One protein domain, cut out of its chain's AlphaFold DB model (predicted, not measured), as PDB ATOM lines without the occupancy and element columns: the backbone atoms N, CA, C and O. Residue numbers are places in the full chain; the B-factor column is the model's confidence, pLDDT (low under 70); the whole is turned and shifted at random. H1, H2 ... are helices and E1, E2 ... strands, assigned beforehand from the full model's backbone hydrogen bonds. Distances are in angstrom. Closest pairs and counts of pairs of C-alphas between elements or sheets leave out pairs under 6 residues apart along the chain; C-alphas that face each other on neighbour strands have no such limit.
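What this domain is: This is residues 14 to 77 of the 82 residues of an uncharacterized protein of Virgibacillus indicus (UniProt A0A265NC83). Three helices are grouped together, with H1 in the middle, H2 folded back beside it and residues 69 to 73 of H3 packed on it at a steep tilt; next to H1 lies a short two-stranded hairpin, E1 and E2, which opens into a wide loop, residues 17 to 33, that makes the end of the long axis away from H2. The 64 printed residues hold two named strands, then three named helices, in the order E1, E2, H1, H2, H3; the sheet E1 - E2 is antiparallel and the class is mostly helix. The outline is elongated, 37 by 20 by 18 A, yet only just compact, close to loose, with a radius of gyration of the C-alphas of 12.8 A.

How they stand to each other: E1, residues 14 to 16, and E2, residues 34 to 37, form a hairpin of antiparallel neighbours at 140 degrees, with N 14 and O 36 at 2.9 A and N 16 and O 34 at 3.1 A, within hydrogen-bond range. H1, residues 38 to 45, follows E2 by a tight link with 0 residues between. The closest C-alphas of E1 and H1, Thr 14 and Lys 38, are 5.2 A apart. H2, residues 49 to 58, touches H1 in a helical hairpin, a shallow tilt of 29 degrees, opposite ways; their closest C-alphas, Leu 43 and Ile 52, are 6.3 A apart. H3, residues 63 to 74, touches H1 with residues 69 to 73 alone, at a steep tilt of 55 degrees, the same way; their closest C-alphas, Ile 44 and Arg 73, are 5.6 A apart. H2 and H3 are apart. In H1, H2 and H3 every O i to N i+4 pair is within hydrogen-bond range.

Where its parts are: E1 begins at C-alpha 14 (-12.565, -12.701, 179.877) and is 6.2 A long; E2 is 9.9 A. H1 begins at C-alpha 38 (-8.532, -9.479, 179.734) and is 11.2 A long, H2 14.1 A. H3, 16.2 A, ends at C-alpha 74 (-8.367, -11.961, 161.021).

The domain as a whole: The C-alphas of Glu 25 and Lys 57, the two farthest apart, are 38.0 A apart. The printed part has no cut; the link from E1 to E2, 17 residues, is long. The mean pLDDT of the printed part is 71.9, and residues 14 to 34 are under 70.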
ATOM      1  N   THR A  14     -11.360 -13.003 180.655       49.03
ATOM      2  CA  THR A  14     -12.565 -12.701 179.877       49.03
ATOM      3  C   THR A  14     -12.853 -13.900 178.978       49.03
ATOM      4  O   THR A  14     -11.951 -14.419 178.315       49.03
ATOM      5  N   VAL A  15     -14.101 -14.370 178.965       47.59
ATOM      6  CA  VAL A  15     -14.556 -15.359 177.983       47.59
ATOM      7  C   VAL A  15     -14.698 -14.640 176.646       47.59
ATOM      8  O   VAL A  15     -15.460 -13.680 176.558       47.59
ATOM      9  N   ILE A  16     -13.971 -15.080 175.616       51.38
ATOM     10  CA  ILE A  16     -14.278 -14.649 174.251       51.38
ATOM     11  C   ILE A  16     -15.445 -15.490 173.766       51.38
ATOM     12  O   ILE A  16     -15.288 -16.671 173.457       51.38
ATOM     13  N   THR A  17     -16.615 -14.875 173.680       42.81
ATOM     14  CA  THR A  17     -17.627 -15.305 172.727       42.81
ATOM     15  C   THR A  17     -17.199 -14.799 171.353       42.81
ATOM     16  O   THR A  17     -17.223 -13.594 171.106       42.81
ATOM     17  N   ILE A  18     -16.817 -15.700 170.444       45.38
ATOM     18  CA  ILE A  18     -16.679 -15.395 169.006       45.38
ATOM     19  C   ILE A  18     -18.099 -15.242 168.421       45.38
ATOM     20  O   ILE A  18     -18.519 -16.003 167.561       45.38
ATOM     21  N   SER A  19     -18.908 -14.345 168.993       39.25
ATOM     22  CA  SER A  19     -20.332 -14.178 168.673       39.25
ATOM     23  C   SER A  19     -20.738 -12.718 168.478       39.25
ATOM     24  O   SER A  19     -21.925 -12.438 168.353       39.25
ATOM     25  N   GLN A  20     -19.796 -11.767 168.466       41.56
ATOM     26  CA  GLN A  20     -20.131 -10.363 168.183       41.56
ATOM     27  C   GLN A  20     -20.146 -10.005 166.691       41.56
ATOM     28  O   GLN A  20     -20.464  -8.866 166.364       41.56
ATOM     29  N   TYR A  21     -19.912 -10.965 165.791       44.75
ATOM     30  CA  TYR A  21     -19.997 -10.752 164.342       44.75
ATOM     31  C   TYR A  21     -20.701 -11.921 163.644       44.75
ATOM     32  O   TYR A  21     -20.072 -12.727 162.969       44.75
ATOM     33  N   ASN A  22     -22.004 -12.052 163.909       35.53
ATOM     34  CA  ASN A  22     -23.074 -12.445 162.977       35.53
ATOM     35  C   ASN A  22     -24.321 -12.809 163.794       35.53
ATOM     36  O   ASN A  22     -24.417 -13.887 164.373       35.53
ATOM     37  N   LEU A  23     -25.293 -11.897 163.839       39.94
ATOM     38  CA  LEU A  23     -26.657 -12.188 164.286       39.94
ATOM     39  C   LEU A  23     -27.395 -12.968 163.188       39.94
ATOM     40  O   LEU A  23     -28.342 -12.452 162.612       39.94
ATOM     41  N   VAL A  24     -26.958 -14.186 162.876       39.44
ATOM     42  CA  VAL A  24     -27.750 -15.188 162.150       39.44
ATOM     43  C   VAL A  24     -27.287 -16.561 162.657       39.44
ATOM     44  O   VAL A  24     -26.121 -16.909 162.519       39.44
ATOM     45  N   GLU A  25     -28.213 -17.302 163.269       33.81
ATOM     46  CA  GLU A  25     -28.084 -18.627 163.906       33.81
ATOM     47  C   GLU A  25     -27.505 -18.684 165.336       33.81
ATOM     48  O   GLU A  25     -26.305 -18.809 165.594       33.81
ATOM     49  N   LEU A  26     -28.443 -18.699 166.289       42.34
ATOM     50  CA  LEU A  26     -28.281 -19.089 167.687       42.34
ATOM     51  C   LEU A  26     -27.840 -20.565 167.755       42.34
ATOM     52  O   LEU A  26     -28.663 -21.472 167.848       42.34
ATOM     53  N   THR A  27     -26.540 -20.839 167.652       44.94
ATOM     54  CA  THR A  27     -26.012 -22.170 167.971       44.94
ATOM     55  C   THR A  27     -25.227 -22.093 169.272       44.94
ATOM     56  O   THR A  27     -24.130 -21.542 169.331       44.94
ATOM     57  N   ASP A  28     -25.792 -22.671 170.334       47.31
ATOM     58  CA  ASP A  28     -25.251 -22.768 171.701       47.31
ATOM     59  C   ASP A  28     -24.033 -23.707 171.792       47.31
ATOM     60  O   ASP A  28     -23.861 -24.504 172.716       47.31
ATOM     61  N   LYS A  29     -23.173 -23.693 170.774       46.94
ATOM     62  CA  LYS A  29     -22.017 -24.573 170.675       46.94
ATOM     63  C   LYS A  29     -20.838 -23.897 171.365       46.94
ATOM     64  O   LYS A  29     -19.997 -23.259 170.742       46.94
ATOM     65  N   PHE A  30     -20.742 -24.141 172.671       50.59
ATOM     66  CA  PHE A  30     -19.628 -23.767 173.557       50.59
ATOM     67  C   PHE A  30     -18.233 -24.234 173.081       50.59
ATOM     68  O   PHE A  30     -17.221 -23.831 173.652       50.59
ATOM     69  N   HIS A  31     -18.153 -25.047 172.022       52.09
ATOM     70  CA  HIS A  31     -16.917 -25.548 171.411       52.09
ATOM     71  C   HIS A  31     -15.948 -24.442 170.952       52.09
ATOM     72  O   HIS A  31     -14.748 -24.688 170.854       52.09
ATOM     73  N   ASN A  32     -16.448 -23.222 170.720       52.62
ATOM     74  CA  ASN A  32     -15.642 -22.084 170.268       52.62
ATOM     75  C   ASN A  32     -15.211 -21.130 171.394       52.62
ATOM     76  O   ASN A  32     -14.531 -20.139 171.125       52.62
ATOM     77  N   LEU A  33     -15.569 -21.408 172.653       61.84
ATOM     78  CA  LEU A  33     -15.174 -20.546 173.763       61.84
ATOM     79  C   LEU A  33     -13.708 -20.754 174.125       61.84
ATOM     80  O   LEU A  33     -13.253 -21.863 174.408       61.84
ATOM     81  N   ARG A  34     -12.965 -19.649 174.181       66.50
ATOM     82  CA  ARG A  34     -11.603 -19.629 174.711       66.50
ATOM     83  C   ARG A  34     -11.510 -18.639 175.859       66.50
ATOM     84  O   ARG A  34     -11.973 -17.503 175.769       66.50
ATOM     85  N   ILE A  35     -10.885 -19.088 176.941       70.62
ATOM     86  CA  ILE A  35     -10.555 -18.252 178.091       70.62
ATOM     87  C   ILE A  35      -9.280 -17.488 177.739       70.62
ATOM     88  O   ILE A  35      -8.234 -18.103 177.522       70.62
ATOM     89  N   LEU A  36      -9.361 -16.159 177.675       70.06
ATOM     90  CA  LEU A  36      -8.207 -15.297 177.436       70.06
ATOM     91  C   LEU A  36      -8.024 -14.293 178.569       70.06
ATOM     92  O   LEU A  36      -8.959 -13.917 179.278       70.06
ATOM     93  N   HIS A  37      -6.781 -13.847 178.735       78.25
ATOM     94  CA  HIS A  37      -6.485 -12.742 179.632       78.25
ATOM     95  C   HIS A  37      -7.208 -11.483 179.144       78.25
ATOM     96  O   HIS A  37      -7.218 -11.206 177.940       78.25
ATOM     97  N   LYS A  38      -7.774 -10.695 180.063       77.75
ATOM     98  CA  LYS A  38      -8.532  -9.479 179.734       77.75
ATOM     99  C   LYS A  38      -7.780  -8.548 178.779       77.75
ATOM    100  O   LYS A  38      -8.372  -8.002 177.852       77.75
ATOM    101  N   ASP A  39      -6.477  -8.391 178.973       79.25
ATOM    102  CA  ASP A  39      -5.668  -7.503 178.132       79.25
ATOM    103  C   ASP A  39      -5.318  -8.107 176.767       79.25
ATOM    104  O   ASP A  39      -5.170  -7.364 175.802       79.25
ATOM    105  N   VAL A  40      -5.291  -9.439 176.644       81.25
ATOM    106  CA  VAL A  40      -5.193 -10.113 175.337       81.25
ATOM    107  C   VAL A  40      -6.495  -9.935 174.559       81.25
ATOM    108  O   VAL A  40      -6.457  -9.625 173.375       81.25
ATOM    109  N   HIS A  41      -7.648 -10.048 175.225       83.06
ATOM    110  CA  HIS A  41      -8.942  -9.751 174.607       83.06
ATOM    111  C   HIS A  41      -9.011  -8.298 174.114       83.06
ATOM    112  O   HIS A  41      -9.366  -8.050 172.965       83.06
ATOM    113  N   LYS A  42      -8.584  -7.330 174.937       82.88
ATOM    114  CA  LYS A  42      -8.470  -5.928 174.500       82.88
ATOM    115  C   LYS A  42      -7.538  -5.778 173.299       82.88
ATOM    116  O   LYS A  42      -7.871  -5.051 172.372       82.88
ATOM    117  N   LEU A  43      -6.394  -6.463 173.308       85.81
ATOM    118  CA  LEU A  43      -5.424  -6.410 172.218       85.81
ATOM    119  C   LEU A  43      -5.984  -6.959 170.896       85.81
ATOM    120  O   LEU A  43      -5.627  -6.463 169.831       85.81
ATOM    121  N   ILE A  44      -6.877  -7.949 170.939       85.81
ATOM    122  CA  ILE A  44      -7.541  -8.459 169.732       85.81
ATOM    123  C   ILE A  44      -8.423  -7.371 169.106       85.81
ATOM    124  O   ILE A  44      -8.359  -7.185 167.901       85.81
ATOM    125  N   HIS A  45      -9.162  -6.586 169.893       82.44
ATOM    126  CA  HIS A  45     -10.125  -5.611 169.352       82.44
ATOM    127  C   HIS A  45      -9.580  -4.194 169.121       82.44
ATOM    128  O   HIS A  45     -10.217  -3.381 168.451       82.44
ATOM    129  N   ILE A  46      -8.420  -3.852 169.679       86.00
ATOM    130  CA  ILE A  46      -7.882  -2.493 169.590       86.00
ATOM    131  C   ILE A  46      -7.311  -2.209 168.184       86.00
ATOM    132  O   ILE A  46      -6.626  -3.047 167.598       86.00
ATOM    133  N   LYS A  47      -7.596  -1.026 167.628       85.62
ATOM    134  CA  LYS A  47      -7.066  -0.561 166.324       85.62
ATOM    135  C   LYS A  47      -5.929   0.458 166.461       85.62
ATOM    136  O   LYS A  47      -5.217   0.735 165.507       85.62
ATOM    137  N   ASP A  48      -5.772   1.013 167.658       88.44
ATOM    138  CA  ASP A  48      -4.780   2.035 167.981       88.44
ATOM    139  C   ASP A  48      -3.386   1.404 168.092       88.44
ATOM    140  O   ASP A  48      -3.095   0.669 169.038       88.44
ATOM    141  N   THR A  49      -2.530   1.689 167.112       86.12
ATOM    142  CA  THR A  49      -1.180   1.122 166.982       86.12
ATOM    143  C   THR A  49      -0.266   1.468 168.154       86.12
ATOM    144  O   THR A  49       0.545   0.633 168.555       86.12
ATOM    145  N   ILE A  50      -0.436   2.640 168.773       88.94
ATOM    146  CA  ILE A  50       0.344   3.050 169.948       88.94
ATOM    147  C   ILE A  50      -0.042   2.174 171.141       88.94
ATOM    148  O   ILE A  50       0.817   1.627 171.834       88.94
ATOM    149  N   LYS A  51      -1.345   1.977 171.362       88.31
ATOM    150  CA  LYS A  51      -1.830   1.117 172.452       88.31
ATOM    151  C   LYS A  51      -1.503  -0.356 172.221       88.31
ATOM    152  O   LYS A  51      -1.246  -1.068 173.191       88.31
ATOM    153  N   ILE A  52      -1.488  -0.804 170.965       88.50
ATOM    154  CA  ILE A  52      -1.044  -2.150 170.584       88.50
ATOM    155  C   ILE A  52       0.397  -2.377 171.030       88.50
ATOM    156  O   ILE A  52       0.659  -3.382 171.684       88.50
ATOM    157  N   ASP A  53       1.315  -1.457 170.729       89.19
ATOM    158  CA  ASP A  53       2.731  -1.612 171.084       89.19
ATOM    159  C   ASP A  53       2.945  -1.623 172.607       89.19
ATOM    160  O   ASP A  53       3.657  -2.482 173.133       89.19
ATOM    161  N   ILE A  54       2.247  -0.743 173.336       89.81
ATOM    162  CA  ILE A  54       2.274  -0.707 174.808       89.81
ATOM    163  C   ILE A  54       1.791  -2.041 175.391       89.81
ATOM    164  O   ILE A  54       2.459  -2.618 176.249       89.81
ATOM    165  N   LEU A  55       0.652  -2.558 174.920       86.81
ATOM    166  CA  LEU A  55       0.105  -3.834 175.387       86.81
ATOM    167  C   LEU A  55       0.991  -5.017 174.981       86.81
ATOM    168  O   LEU A  55       1.196  -5.916 175.791       86.81
ATOM    169  N   LYS A  56       1.558  -5.009 173.771       87.88
ATOM    170  CA  LYS A  56       2.482  -6.041 173.272       87.88
ATOM    171  C   LYS A  56       3.712  -6.150 174.171       87.88
ATOM    172  O   LYS A  56       4.066  -7.258 174.577       87.88
ATOM    173  N   LYS A  57       4.304  -5.007 174.537       88.31
ATOM    174  CA  LYS A  57       5.434  -4.920 175.475       88.31
ATOM    175  C   LYS A  57       5.033  -5.315 176.892       88.31
ATOM    176  O   LYS A  57       5.697  -6.152 177.494       88.31
ATOM    177  N   SER A  58       3.925  -4.778 177.403       86.94
ATOM    178  CA  SER A  58       3.447  -5.058 178.764       86.94
ATOM    179  C   SER A  58       3.075  -6.526 178.979       86.94
ATOM    180  O   SER A  58       3.207  -7.025 180.091       86.94
ATOM    181  N   LEU A  59       2.587  -7.208 177.942       84.00
ATOM    182  CA  LEU A  59       2.216  -8.622 177.991       84.00
ATOM    183  C   LEU A  59       3.382  -9.558 177.646       84.00
ATOM    184  O   LEU A  59       3.205 -10.773 177.719       84.00
ATOM    185  N   GLY A  60       4.545  -9.021 177.255       87.62
ATOM    186  CA  GLY A  60       5.710  -9.816 176.866       87.62
ATOM    187  C   GLY A  60       5.400 -10.796 175.733       87.62
ATOM    188  O   GLY A  60       5.796 -11.960 175.794       87.62
ATOM    189  N   LEU A  61       4.621 -10.365 174.735       86.19
ATOM    190  CA  LEU A  61       4.143 -11.270 173.692       86.19
ATOM    191  C   LEU A  61       5.291 -11.768 172.821       86.19
ATOM    192  O   LEU A  61       6.000 -10.991 172.185       86.19
ATOM    193  N   THR A  62       5.409 -13.087 172.741       86.38
ATOM    194  CA  THR A  62       6.331 -13.761 171.825       86.38
ATOM    195  C   THR A  62       5.708 -13.892 170.431       86.38
ATOM    196  O   THR A  62       4.483 -13.888 170.280       86.38
ATOM    197  N   GLU A  63       6.527 -14.066 169.392       87.00
ATOM    198  CA  GLU A  63       6.053 -14.298 168.017       87.00
ATOM    199  C   GLU A  63       4.969 -15.388 167.874       87.00
ATOM    200  O   GLU A  63       3.965 -15.136 167.200       87.00
ATOM    201  N   PRO A  64       5.075 -16.584 168.496       87.06
ATOM    202  CA  PRO A  64       4.016 -17.590 168.394       87.06
ATOM    203  C   PRO A  64       2.699 -17.151 169.055       87.06
ATOM    204  O   PRO A  64       1.625 -17.556 168.605       87.06
ATOM    205  N   MET A  65       2.752 -16.316 170.098       84.81
ATOM    206  CA  MET A  65       1.554 -15.727 170.707       84.81
ATOM    207  C   MET A  65       0.944 -14.669 169.789       84.81
ATOM    208  O   MET A  65      -0.273 -14.655 169.603       84.81
ATOM    209  N   LEU A  66       1.781 -13.845 169.156       88.94
ATOM    210  CA  LEU A  66       1.345 -12.833 168.199       88.94
ATOM    211  C   LEU A  66       0.668 -13.465 166.979       88.94
ATOM    212  O   LEU A  66      -0.400 -13.016 166.579       88.94
ATOM    213  N   LYS A  67       1.203 -14.577 166.456       89.19
ATOM    214  CA  LYS A  67       0.556 -15.355 165.382       89.19
ATOM    215  C   LYS A  67      -0.849 -15.820 165.767       89.19
ATOM    216  O   LYS A  67      -1.754 -15.759 164.943       89.19
ATOM    217  N   LYS A  68      -1.060 -16.267 167.012       85.62
ATOM    218  CA  LYS A  68      -2.399 -16.645 167.501       85.62
ATOM    219  C   LYS A  68      -3.323 -15.434 167.619       85.62
ATOM    220  O   LYS A  68      -4.472 -15.523 167.211       85.62
ATOM    221  N   ILE A  69      -2.822 -14.314 168.139       85.81
ATOM    222  CA  ILE A  69      -3.586 -13.062 168.245       85.81
ATOM    223  C   ILE A  69      -4.003 -12.564 166.862       85.81
ATOM    224  O   ILE A  69      -5.161 -12.217 166.676       85.81
ATOM    225  N   ASN A  70      -3.104 -12.603 165.880       89.25
ATOM    226  CA  ASN A  70      -3.401 -12.193 164.510       89.25
ATOM    227  C   ASN A  70      -4.456 -13.077 163.844       89.25
ATOM    228  O   ASN A  70      -5.304 -12.536 163.150       89.25
ATOM    229  N   LYS A  71      -4.484 -14.387 164.129       84.44
ATOM    230  CA  LYS A  71      -5.603 -15.243 163.702       84.44
ATOM    231  C   LYS A  71      -6.932 -14.770 164.290       84.44
ATOM    232  O   LYS A  71      -7.897 -14.632 163.562       84.44
ATOM    233  N   TYR A  72      -6.985 -14.454 165.587       81.81
ATOM    234  CA  TYR A  72      -8.216 -13.914 166.181       81.81
ATOM    235  C   TYR A  72      -8.617 -12.555 165.593       81.81
ATOM    236  O   TYR A  72      -9.802 -12.258 165.509       81.81
ATOM    237  N   ARG A  73      -7.639 -11.733 165.194       84.56
ATOM    238  CA  ARG A  73      -7.882 -10.448 164.528       84.56
ATOM    239  C   ARG A  73      -8.416 -10.629 163.110       84.56
ATOM    240  O   ARG A  73      -9.337  -9.915 162.748       84.56
ATOM    241  N   GLU A  74      -7.900 -11.598 162.364       83.94
ATOM    242  CA  GLU A  74      -8.367 -11.961 161.021       83.94
ATOM    243  C   GLU A  74      -9.828 -12.430 161.032       83.94
ATOM    244  O   GLU A  74     -10.629 -11.929 160.252       83.94
ATOM    245  N   GLU A  75     -10.208 -13.276 161.995       78.19
ATOM    246  CA  GLU A  75     -11.612 -13.681 162.209       78.19
ATOM    247  C   GLU A  75     -12.531 -12.497 162.579       78.19
ATOM    248  O   GLU A  75     -13.745 -12.582 162.433       78.19
ATOM    249  N   CYS A  76     -11.961 -11.393 163.076       71.50
ATOM    250  CA  CYS A  76     -12.674 -10.141 163.354       71.50
ATOM    251  C   CYS A  76     -12.524  -9.102 162.225       71.50
ATOM    252  O   CYS A  76     -12.856  -7.936 162.442       71.50
ATOM    253  N   GLU A  77     -11.959  -9.485 161.074       78.75
ATOM    254  CA  GLU A  77     -11.679  -8.602 159.930       78.75
ATOM    255  C   GLU A  77     -10.799  -7.386 160.297       78.75
ATOM    256  O   GLU A  77     -10.933  -6.283 159.764       78.75
TER     257      GLU A  77